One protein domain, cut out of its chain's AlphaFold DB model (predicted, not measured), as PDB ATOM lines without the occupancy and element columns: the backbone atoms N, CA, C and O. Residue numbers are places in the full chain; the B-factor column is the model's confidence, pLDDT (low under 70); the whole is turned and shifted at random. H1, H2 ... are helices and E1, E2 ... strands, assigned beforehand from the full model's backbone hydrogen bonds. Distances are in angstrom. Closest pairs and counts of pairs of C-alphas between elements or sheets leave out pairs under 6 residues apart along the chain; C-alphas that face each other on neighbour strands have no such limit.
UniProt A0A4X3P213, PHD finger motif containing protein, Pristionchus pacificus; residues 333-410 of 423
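AT A GLANCE: This is residues 333 to 410 of the 423 residues of the protein "PHD finger motif containing protein" of Pristionchus pacificus (UniProt A0A4X3P213). A small head of loops round a short strand hairpin, E1 and E2, and the one-turn helix H1 gives way to one long straight helix, H2, whose residues 404 to 410 stick out. The 78 printed residues, in the order E1, E2, H1, H2, are mixed, with 33 in named elements, under half. The whole is compact, radius of gyration of the C-alphas 12.9 A, yet elongated, spanning 41 by 22 by 22 A.

HOW THE PARTS SIT: E1, residues 347 to 349, and E2, residues 356 to 359, form an antiparallel hairpin at 152 degrees, with N 348 and O 358 2.8 A apart, within hydrogen-bond range. H1, residues 360 to 363, follows E2 by a tight link and is too short for an O i to N i+4 pair; its one O i to N i+3 pair is within range. H2, residues 389 to 410, has every O i to N i+4 pair within range. H1 and H2 are close but not clearly touching, their closest C-alphas, Cys 362 and Ala 392, 5.4 A apart. E1 and E2 are apart from H2.

IN THESE COORDINATES: E1 begins at C-alpha 347 (103.318, -19.544, 13.062) and measures 6.7 A; E2 measures 10.4 A and H1 5.4 A. H2 measures 31.9 A, ending at C-alpha 410 (98.486, -35.835, -5.151).

THE WHOLE: The farthest C-alphas, Lys 381 and Arg 409, are 41.5 A apart. The printed part has no cut; the H1 to H2 link is long, 25 residues. Residues 372 and 382 to 387 have pLDDT under 70.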
ATOM      1  N   ILE A 333      98.226 -23.758  20.731       84.06
ATOM      2  CA  ILE A 333      97.846 -22.843  19.657       84.06
ATOM      3  C   ILE A 333      96.620 -22.058  20.123       84.06
ATOM      4  O   ILE A 333      95.564 -22.623  20.413       84.06
ATOM      5  N   SER A 334      96.784 -20.743  20.232       77.25
ATOM      6  CA  SER A 334      95.858 -19.845  20.929       77.25
ATOM      7  C   SER A 334      95.689 -18.558  20.114       77.25
ATOM      8  O   SER A 334      95.957 -17.451  20.577       77.25
ATOM      9  N   CYS A 335      95.296 -18.729  18.848       79.69
ATOM     10  CA  CYS A 335      95.138 -17.656  17.869       79.69
ATOM     11  C   CYS A 335      93.740 -17.012  17.909       79.69
ATOM     12  O   CYS A 335      92.750 -17.646  18.288       79.69
ATOM     13  N   ILE A 336      93.633 -15.763  17.439       79.50
ATOM     14  CA  ILE A 336      92.380 -14.991  17.386       79.50
ATOM     15  C   ILE A 336      91.254 -15.687  16.601       79.50
ATOM     16  O   ILE A 336      90.090 -15.550  16.971       79.50
ATOM     17  N   CYS A 337      91.572 -16.499  15.584       78.06
ATOM     18  CA  CYS A 337      90.603 -17.319  14.836       78.06
ATOM     19  C   CYS A 337      89.886 -18.379  15.709       78.06
ATOM     20  O   CYS A 337      88.827 -18.901  15.344       78.06
ATOM     21  N   GLY A 338      90.431 -18.691  16.892       74.19
ATOM     22  CA  GLY A 338      89.918 -19.705  17.813       74.19
ATOM     23  C   GLY A 338      90.196 -21.149  17.390       74.19
ATOM     24  O   GLY A 338      89.571 -22.054  17.939       74.19
ATOM     25  N   THR A 339      91.078 -21.367  16.415       75.75
ATOM     26  CA  THR A 339      91.519 -22.697  15.977       75.75
ATOM     27  C   THR A 339      92.765 -23.098  16.765       75.75
ATOM     28  O   THR A 339      93.711 -22.320  16.848       75.75
ATOM     29  N   LYS A 340      92.758 -24.306  17.349       78.81
ATOM     30  CA  LYS A 340      93.879 -24.883  18.123       78.81
ATOM     31  C   LYS A 340      94.786 -25.816  17.302       78.81
ATOM     32  O   LYS A 340      95.598 -26.536  17.870       78.81
ATOM     33  N   ALA A 341      94.594 -25.851  15.988       75.38
ATOM     34  CA  ALA A 341      95.379 -26.655  15.063       75.38
ATOM     35  C   ALA A 341      96.416 -25.786  14.347       75.38
ATOM     36  O   ALA A 341      96.171 -24.606  14.079       75.38
ATOM     37  N   ASP A 342      97.546 -26.402  14.029       76.12
ATOM     38  CA  ASP A 342      98.527 -25.872  13.093       76.12
ATOM     39  C   ASP A 342      97.930 -25.946  11.675       76.12
ATOM     40  O   ASP A 342      97.386 -26.979  11.269       76.12
ATOM     41  N   ASP A 343      97.965 -24.831  10.948       70.69
ATOM     42  CA  ASP A 343      97.533 -24.736   9.550       70.69
ATOM     43  C   ASP A 343      98.639 -25.197   8.579       70.69
ATOM     44  O   ASP A 343      98.387 -25.395   7.382       70.69
ATOM     45  N   GLY A 344      99.853 -25.420   9.091       70.69
ATOM     46  CA  GLY A 344     101.066 -25.717   8.345       70.69
ATOM     47  C   GLY A 344     101.555 -24.525   7.524       70.69
ATOM     48  O   GLY A 344     102.100 -24.746   6.441       70.69
ATOM     49  N   GLU A 345     101.237 -23.299   7.943       77.31
ATOM     50  CA  GLU A 345     101.852 -22.045   7.487       77.31
ATOM     51  C   GLU A 345     102.828 -21.522   8.558       77.31
ATOM     52  O   GLU A 345     103.049 -22.154   9.592       77.31
ATOM     53  N   GLU A 346     103.446 -20.361   8.329       81.38
ATOM     54  CA  GLU A 346     104.273 -19.727   9.358       81.38
ATOM     55  C   GLU A 346     103.432 -19.372  10.600       81.38
ATOM     56  O   GLU A 346     102.444 -18.630  10.544       81.38
ATOM     57  N   MET A 347     103.864 -19.880  11.753       84.62
ATOM     58  CA  MET A 347     103.318 -19.544  13.062       84.62
ATOM     59  C   MET A 347     104.291 -18.647  13.827       84.62
ATOM     60  O   MET A 347     105.504 -18.838  13.768       84.62
ATOM     61  N   VAL A 348     103.759 -17.689  14.586       84.31
ATOM     62  CA  VAL A 348     104.547 -16.816  15.457       84.31
ATOM     63  C   VAL A 348     104.316 -17.170  16.924       84.31
ATOM     64  O   VAL A 348     103.183 -17.248  17.411       84.31
ATOM     65  N   GLN A 349     105.418 -17.386  17.637       86.62
ATOM     66  CA  GLN A 349     105.443 -17.583  19.080       86.62
ATOM     67  C   GLN A 349     105.416 -16.226  19.795       86.62
ATOM     68  O   GLN A 349     106.015 -15.256  19.341       86.62
ATOM     69  N   CYS A 350     104.717 -16.129  20.925       82.94
ATOM     70  CA  CYS A 350     104.763 -14.926  21.756       82.94
ATOM     71  C   CYS A 350     106.014 -14.879  22.642       82.94
ATOM     72  O   CYS A 350     106.117 -15.671  23.579       82.94
ATOM     73  N   ASP A 351     106.855 -13.858  22.482       81.44
ATOM     74  CA  ASP A 351     108.086 -13.682  23.271       81.44
ATOM     75  C   ASP A 351     107.845 -13.410  24.766       81.44
ATOM     76  O   ASP A 351     108.761 -13.508  25.574       81.44
ATOM     77  N   GLN A 352     106.623 -13.036  25.162       73.94
ATOM     78  CA  GLN A 352     106.290 -12.763  26.567       73.94
ATOM     79  C   GLN A 352     105.766 -13.985  27.326       73.94
ATOM     80  O   GLN A 352     105.883 -14.030  28.550       73.94
ATOM     81  N   CYS A 353     105.118 -14.933  26.644       75.94
ATOM     82  CA  CYS A 353     104.498 -16.075  27.319       75.94
ATOM     83  C   CYS A 353     104.925 -17.439  26.794       75.94
ATOM     84  O   CYS A 353     104.635 -18.398  27.497       75.94
ATOM     85  N   ILE A 354     105.548 -17.512  25.607       78.19
ATOM     86  CA  ILE A 354     106.236 -18.654  24.965       78.19
ATOM     87  C   ILE A 354     105.338 -19.873  24.654       78.19
ATOM     88  O   ILE A 354     105.384 -20.430  23.561       78.19
ATOM     89  N   LEU A 355     104.420 -20.209  25.554       79.31
ATOM     90  CA  LEU A 355     103.404 -21.251  25.458       79.31
ATOM     91  C   LEU A 355     102.375 -21.024  24.344       79.31
ATOM     92  O   LEU A 355     101.742 -21.984  23.930       79.31
ATOM     93  N   ARG A 356     102.143 -19.781  23.896       83.38
ATOM     94  CA  ARG A 356     101.049 -19.463  22.960       83.38
ATOM     95  C   ARG A 356     101.556 -19.085  21.581       83.38
ATOM     96  O   ARG A 356     102.292 -18.109  21.428       83.38
ATOM     97  N   TRP A 357     101.078 -19.859  20.613       86.12
ATOM     98  CA  TRP A 357     101.369 -19.748  19.192       86.12
ATOM     99  C   TRP A 357     100.155 -19.205  18.440       86.12
ATOM    100  O   TRP A 357      99.010 -19.573  18.729       86.12
ATOM    101  N   GLU A 358     100.403 -18.320  17.482       84.88
ATOM    102  CA  GLU A 358      99.380 -17.670  16.665       84.88
ATOM    103  C   GLU A 358      99.772 -17.750  15.184       84.88
ATOM    104  O   GLU A 358     100.945 -17.616  14.846       84.88
ATOM    105  N   HIS A 359      98.813 -17.966  14.283       84.44
ATOM    106  CA  HIS A 359      99.089 -17.999  12.841       84.44
ATOM    107  C   HIS A 359      99.525 -16.610  12.348       84.44
ATOM    108  O   HIS A 359      98.828 -15.625  12.621       84.44
ATOM    109  N   VAL A 360     100.630 -16.516  11.596       84.00
ATOM    110  CA  VAL A 360     101.151 -15.227  11.092       84.00
ATOM    111  C   VAL A 360     100.108 -14.518  10.233       84.00
ATOM    112  O   VAL A 360      99.861 -13.332  10.435       84.00
ATOM    113  N   ASP A 361      99.417 -15.243   9.353       81.50
ATOM    114  CA  ASP A 361      98.367 -14.692   8.484       81.50
ATOM    115  C   ASP A 361      97.161 -14.109   9.250       81.50
ATOM    116  O   ASP A 361      96.545 -13.144   8.796       81.50
ATOM    117  N   CYS A 362      96.835 -14.644  10.433       78.12
ATOM    118  CA  CYS A 362      95.734 -14.141  11.265       78.12
ATOM    119  C   CYS A 362      96.065 -12.811  11.964       78.12
ATOM    120  O   CYS A 362      95.155 -12.075  12.348       78.12
ATOM    121  N   ILE A 363      97.352 -12.522  12.165       77.94
ATOM    122  CA  ILE A 363      97.850 -11.347  12.896       77.94
ATOM    123  C   ILE A 363      98.388 -10.278  11.937       77.94
ATOM    124  O   ILE A 363      98.192  -9.082  12.156       77.94
ATOM    125  N   PHE A 364      99.044 -10.712  10.862       79.19
ATOM    126  CA  PHE A 364      99.742  -9.893   9.876       79.19
ATOM    127  C   PHE A 364      99.158 -10.076   8.459       79.19
ATOM    128  O   PHE A 364      99.907 -10.329   7.511       79.19
ATOM    129  N   PRO A 365      97.835  -9.894   8.260       73.88
ATOM    130  CA  PRO A 365      97.141 -10.231   7.012       73.88
ATOM    131  C   PRO A 365      97.637  -9.452   5.782       73.88
ATOM    132  O   PRO A 365      97.415  -9.883   4.652       73.88
ATOM    133  N   ARG A 366      98.304  -8.303   5.982       71.06
ATOM    134  CA  ARG A 366      98.896  -7.493   4.901       71.06
ATOM    135  C   ARG A 366     100.350  -7.841   4.589       71.06
ATOM    136  O   ARG A 366     100.731  -7.818   3.426       71.06
ATOM    137  N   THR A 367     101.169  -8.083   5.613       72.12
ATOM    138  CA  THR A 367     102.623  -8.261   5.453       72.12
ATOM    139  C   THR A 367     103.030  -9.724   5.327       72.12
ATOM    140  O   THR A 367     104.103  -9.978   4.787       72.12
ATOM    141  N   LYS A 368     102.196 -10.665   5.803       71.88
ATOM    142  CA  LYS A 368     102.411 -12.128   5.770       71.88
ATOM    143  C   LYS A 368     103.787 -12.570   6.285       71.88
ATOM    144  O   LYS A 368     104.330 -13.575   5.849       71.88
ATOM    145  N   LYS A 369     104.373 -11.755   7.161       74.62
ATOM    146  CA  LYS A 369     105.715 -11.896   7.727       74.62
ATOM    147  C   LYS A 369     105.721 -11.266   9.105       74.62
ATOM    148  O   LYS A 369     105.151 -10.183   9.290       74.62
ATOM    149  N   VAL A 370     106.402 -11.920  10.038       74.50
ATOM    150  CA  VAL A 370     106.678 -11.371  11.367       74.50
ATOM    151  C   VAL A 370     107.667 -10.204  11.217       74.50
ATOM    152  O   VAL A 370     108.701 -10.371  10.567       74.50
ATOM    153  N   PRO A 371     107.382  -9.008  11.766       74.50
ATOM    154  CA  PRO A 371     108.352  -7.917  11.806       74.50
ATOM    155  C   PRO A 371     109.603  -8.315  12.598       74.50
ATOM    156  O   PRO A 371     109.494  -9.006  13.606       74.50
ATOM    157  N   SER A 372     110.780  -7.831  12.202       67.56
ATOM    158  CA  SER A 372     112.024  -8.043  12.948       67.56
ATOM    159  C   SER A 372     112.002  -7.298  14.293       67.56
ATOM    160  O   SER A 372     112.301  -6.107  14.378       67.56
ATOM    161  N   GLY A 373     111.619  -8.007  15.354       75.69
ATOM    162  CA  GLY A 373     111.532  -7.501  16.724       75.69
ATOM    163  C   GLY A 373     110.493  -8.263  17.549       75.69
ATOM    164  O   GLY A 373     109.827  -9.162  17.043       75.69
ATOM    165  N   ASN A 374     110.343  -7.896  18.823       77.25
ATOM    166  CA  ASN A 374     109.583  -8.718  19.764       77.25
ATOM    167  C   ASN A 374     108.077  -8.787  19.441       77.25
ATOM    168  O   ASN A 374     107.376  -7.764  19.407       77.25
ATOM    169  N   TYR A 375     107.564 -10.007  19.305       80.50
ATOM    170  CA  TYR A 375     106.164 -10.313  19.098       80.50
ATOM    171  C   TYR A 375     105.404 -10.548  20.415       80.50
ATOM    172  O   TYR A 375     105.845 -11.245  21.327       80.50
ATOM    173  N   PHE A 376     104.198  -9.978  20.499       81.19
ATOM    174  CA  PHE A 376     103.301 -10.110  21.649       81.19
ATOM    175  C   PHE A 376     101.898 -10.492  21.178       81.19
ATOM    176  O   PHE A 376     101.270  -9.747  20.421       81.19
ATOM    177  N   CYS A 377     101.402 -11.620  21.673       80.12
ATOM    178  CA  CYS A 377     100.078 -12.146  21.358       80.12
ATOM    179  C   CYS A 377      98.920 -11.326  21.940       80.12
ATOM    180  O   CYS A 377      99.101 -10.513  22.856       80.12
ATOM    181  N   HIS A 378      97.703 -11.609  21.462       72.06
ATOM    182  CA  HIS A 378      96.505 -10.815  21.763       72.06
ATOM    183  C   HIS A 378      96.159 -10.711  23.263       72.06
ATOM    184  O   HIS A 378      95.629  -9.693  23.697       72.06
ATOM    185  N   VAL A 379      96.495 -11.725  24.071       75.19
ATOM    186  CA  VAL A 379      96.291 -11.708  25.537       75.19
ATOM    187  C   VAL A 379      97.394 -10.930  26.270       75.19
ATOM    188  O   VAL A 379      97.122 -10.267  27.266       75.19
ATOM    189  N   CYS A 380      98.644 -10.996  25.797       72.50
ATOM    190  CA  CYS A 380      99.778 -10.330  26.452       72.50
ATOM    191  C   CYS A 380      99.779  -8.819  26.206       72.50
ATOM    192  O   CYS A 380     100.097  -8.043  27.106       72.50
ATOM    193  N   LYS A 381      99.404  -8.399  24.993       73.19
ATOM    194  CA  LYS A 381      99.132  -7.001  24.654       73.19
ATOM    195  C   LYS A 381      97.867  -6.947  23.796       73.19
ATOM    196  O   LYS A 381      97.975  -7.186  22.591       73.19
ATOM    197  N   PRO A 382      96.695  -6.616  24.371       68.19
ATOM    198  CA  PRO A 382      95.471  -6.447  23.598       68.19
ATOM    199  C   PRO A 382      95.642  -5.268  22.639       68.19
ATOM    200  O   PRO A 382      95.597  -4.100  23.028       68.19
ATOM    201  N   ARG A 383      95.890  -5.596  21.371       63.25
ATOM    202  CA  ARG A 383      95.942  -4.655  20.253       63.25
ATOM    203  C   ARG A 383      94.623  -4.738  19.482       63.25
ATOM    204  O   ARG A 383      94.088  -5.839  19.358       63.25
ATOM    205  N   PRO A 384      94.108  -3.623  18.936       59.22
ATOM    206  CA  PRO A 384      93.038  -3.694  17.951       59.22
ATOM    207  C   PRO A 384      93.579  -4.430  16.718       59.22
ATOM    208  O   PRO A 384      94.483  -3.937  16.045       59.22
ATOM    209  N   THR A 385      93.079  -5.637  16.459       61.16
ATOM    210  CA  THR A 385      93.429  -6.402  15.260       61.16
ATOM    211  C   THR A 385      92.670  -5.853  14.060       61.16
ATOM    212  O   THR A 385      91.493  -5.520  14.167       61.16
ATOM    213  N   GLU A 386      93.327  -5.773  12.900       63.47
ATOM    214  CA  GLU A 386      92.677  -5.282  11.675       63.47
ATOM    215  C   GLU A 386      91.608  -6.242  11.131       63.47
ATOM    216  O   GLU A 386      90.697  -5.815  10.427       63.47
ATOM    217  N   LEU A 387      91.722  -7.532  11.460       65.19
ATOM    218  CA  LEU A 387      90.761  -8.569  11.102       65.19
ATOM    219  C   LEU A 387      89.848  -8.900  12.285       65.19
ATOM    220  O   LEU A 387      90.289  -8.967  13.438       65.19
ATOM    221  N   THR A 388      88.577  -9.174  11.983       74.56
ATOM    222  CA  THR A 388      87.652  -9.757  12.959       74.56
ATOM    223  C   THR A 388      87.919 -11.255  13.124       74.56
ATOM    224  O   THR A 388      88.448 -11.928  12.234       74.56
ATOM    225  N   ARG A 389      87.506 -11.811  14.269       75.38
ATOM    226  CA  ARG A 389      87.629 -13.245  14.586       75.38
ATOM    227  C   ARG A 389      87.018 -14.158  13.517       75.38
ATOM    228  O   ARG A 389      87.574 -15.211  13.213       75.38
ATOM    229  N   GLU A 390      85.898 -13.738  12.938       76.00
ATOM    230  CA  GLU A 390      85.176 -14.465  11.889       76.00
ATOM    231  C   GLU A 390      85.935 -14.453  10.558       76.00
ATOM    232  O   GLU A 390      86.062 -15.494   9.918       76.00
ATOM    233  N   GLN A 391      86.512 -13.309  10.175       78.88
ATOM    234  CA  GLN A 391      87.330 -13.186   8.964       78.88
ATOM    235  C   GLN A 391      88.613 -14.023   9.058       78.88
ATOM    236  O   GLN A 391      88.956 -14.725   8.108       78.88
ATOM    237  N   ALA A 392      89.287 -13.999  10.213       76.19
ATOM    238  CA  ALA A 392      90.470 -14.822  10.461       76.19
ATOM    239  C   ALA A 392      90.145 -16.327  10.397       76.19
ATOM    240  O   ALA A 392      90.900 -17.095   9.806       76.19
ATOM    241  N   ARG A 393      88.996 -16.754  10.943       80.50
ATOM    242  CA  ARG A 393      88.525 -18.143  10.825       80.50
ATOM    243  C   ARG A 393      88.204 -18.525   9.376       80.50
ATOM    244  O   ARG A 393      88.730 -19.522   8.902       80.50
ATOM    245  N   ALA A 394      87.423 -17.719   8.658       82.69
ATOM    246  CA  ALA A 394      87.053 -18.012   7.271       82.69
ATOM    247  C   ALA A 394      88.271 -18.084   6.327       82.69
ATOM    248  O   ALA A 394      88.284 -18.877   5.384       82.69
ATOM    249  N   TYR A 395      89.312 -17.285   6.590       81.69
ATOM    250  CA  TYR A 395      90.593 -17.399   5.894       81.69
ATOM    251  C   TYR A 395      91.264 -18.755   6.162       81.69
ATOM    252  O   TYR A 395      91.642 -19.448   5.216       81.69
ATOM    253  N   GLN A 396      91.358 -19.145   7.435       79.94
ATOM    254  CA  GLN A 396      91.979 -20.398   7.864       79.94
ATOM    255  C   GLN A 396      91.253 -21.638   7.327       79.94
ATOM    256  O   GLN A 396      91.883 -22.530   6.759       79.94
ATOM    257  N   ASP A 397      89.921 -21.655   7.395       83.50
ATOM    258  CA  ASP A 397      89.101 -22.745   6.858       83.50
ATOM    259  C   ASP A 397      89.345 -22.944   5.346       83.50
ATOM    260  O   ASP A 397      89.423 -24.080   4.866       83.50
ATOM    261  N   ARG A 398      89.551 -21.853   4.588       85.00
ATOM    262  CA  ARG A 398      89.902 -21.911   3.157       85.00
ATOM    263  C   ARG A 398      91.307 -22.475   2.919       85.00
ATOM    264  O   ARG A 398      91.454 -23.332   2.052       85.00
ATOM    265  N   VAL A 399      92.321 -22.035   3.672       84.00
ATOM    266  CA  VAL A 399      93.703 -22.550   3.545       84.00
ATOM    267  C   VAL A 399      93.745 -24.057   3.825       84.00
ATOM    268  O   VAL A 399      94.332 -24.824   3.056       84.00
ATOM    269  N   ILE A 400      93.048 -24.506   4.873       84.12
ATOM    270  CA  ILE A 400      92.931 -25.925   5.225       84.12
ATOM    271  C   ILE A 400      92.239 -26.715   4.099       84.12
ATOM    272  O   ILE A 400      92.742 -27.768   3.696       84.12
ATOM    273  N   MET A 401      91.134 -26.204   3.541       86.19
ATOM    274  CA  MET A 401      90.427 -26.824   2.407       86.19
ATOM    275  C   MET A 401      91.304 -26.946   1.152       86.19
ATOM    276  O   MET A 401      91.362 -28.016   0.539       86.19
ATOM    277  N   GLU A 402      92.029 -25.891   0.774       87.94
ATOM    278  CA  GLU A 402      92.925 -25.910  -0.389       87.94
ATOM    279  C   GLU A 402      94.058 -26.937  -0.213       87.94
ATOM    280  O   GLU A 402      94.330 -27.725  -1.129       87.94
ATOM    281  N   LYS A 403      94.651 -27.027   0.988       83.69
ATOM    282  CA  LYS A 403      95.655 -28.053   1.326       83.69
ATOM    283  C   LYS A 403      95.084 -29.475   1.295       83.69
ATOM    284  O   LYS A 403      95.761 -30.386   0.812       83.69
ATOM    285  N   GLN A 404      93.853 -29.694   1.765       87.06
ATOM    286  CA  GLN A 404      93.186 -31.003   1.691       87.06
ATOM    287  C   GLN A 404      92.957 -31.439   0.235       87.06
ATOM    288  O   GLN A 404      93.347 -32.547  -0.142       87.06
ATOM    289  N   LEU A 405      92.432 -30.547  -0.612       90.56
ATOM    290  CA  LEU A 405      92.231 -30.802  -2.044       90.56
ATOM    291  C   LEU A 405      93.555 -31.062  -2.781       90.56
ATOM    292  O   LEU A 405      93.622 -31.923  -3.663       90.56
ATOM    293  N   ALA A 406      94.632 -30.354  -2.423       89.50
ATOM    294  CA  ALA A 406      95.963 -30.593  -2.979       89.50
ATOM    295  C   ALA A 406      96.510 -31.983  -2.598       89.50
ATOM    296  O   ALA A 406      97.006 -32.705  -3.471       89.50
ATOM    297  N   LYS A 407      96.360 -32.395  -1.329       89.69
ATOM    298  CA  LYS A 407      96.717 -33.745  -0.857       89.69
ATOM    299  C   LYS A 407      95.918 -34.827  -1.592       89.69
ATOM    300  O   LYS A 407      96.515 -35.777  -2.093       89.69
ATOM    301  N   GLU A 408      94.603 -34.663  -1.747       93.12
ATOM    302  CA  GLU A 408      93.759 -35.624  -2.473       93.12
ATOM    303  C   GLU A 408      94.172 -35.755  -3.950       93.12
ATOM    304  O   GLU A 408      94.332 -36.866  -4.467       93.12
ATOM    305  N   ARG A 409      94.430 -34.630  -4.633       94.06
ATOM    306  CA  ARG A 409      94.941 -34.617  -6.017       94.06
ATOM    307  C   ARG A 409      96.284 -35.340  -6.136       94.06
ATOM    308  O   ARG A 409      96.485 -36.083  -7.100       94.06
ATOM    309  N   LEU A 410      97.193 -35.151  -5.179       93.00
ATOM    310  CA  LEU A 410      98.486 -35.835  -5.151       93.00
ATOM    311  C   LEU A 410      98.319 -37.348  -4.949       93.00
ATOM    312  O   LEU A 410      98.898 -38.126  -5.707       93.00
TER     313      LEU A 410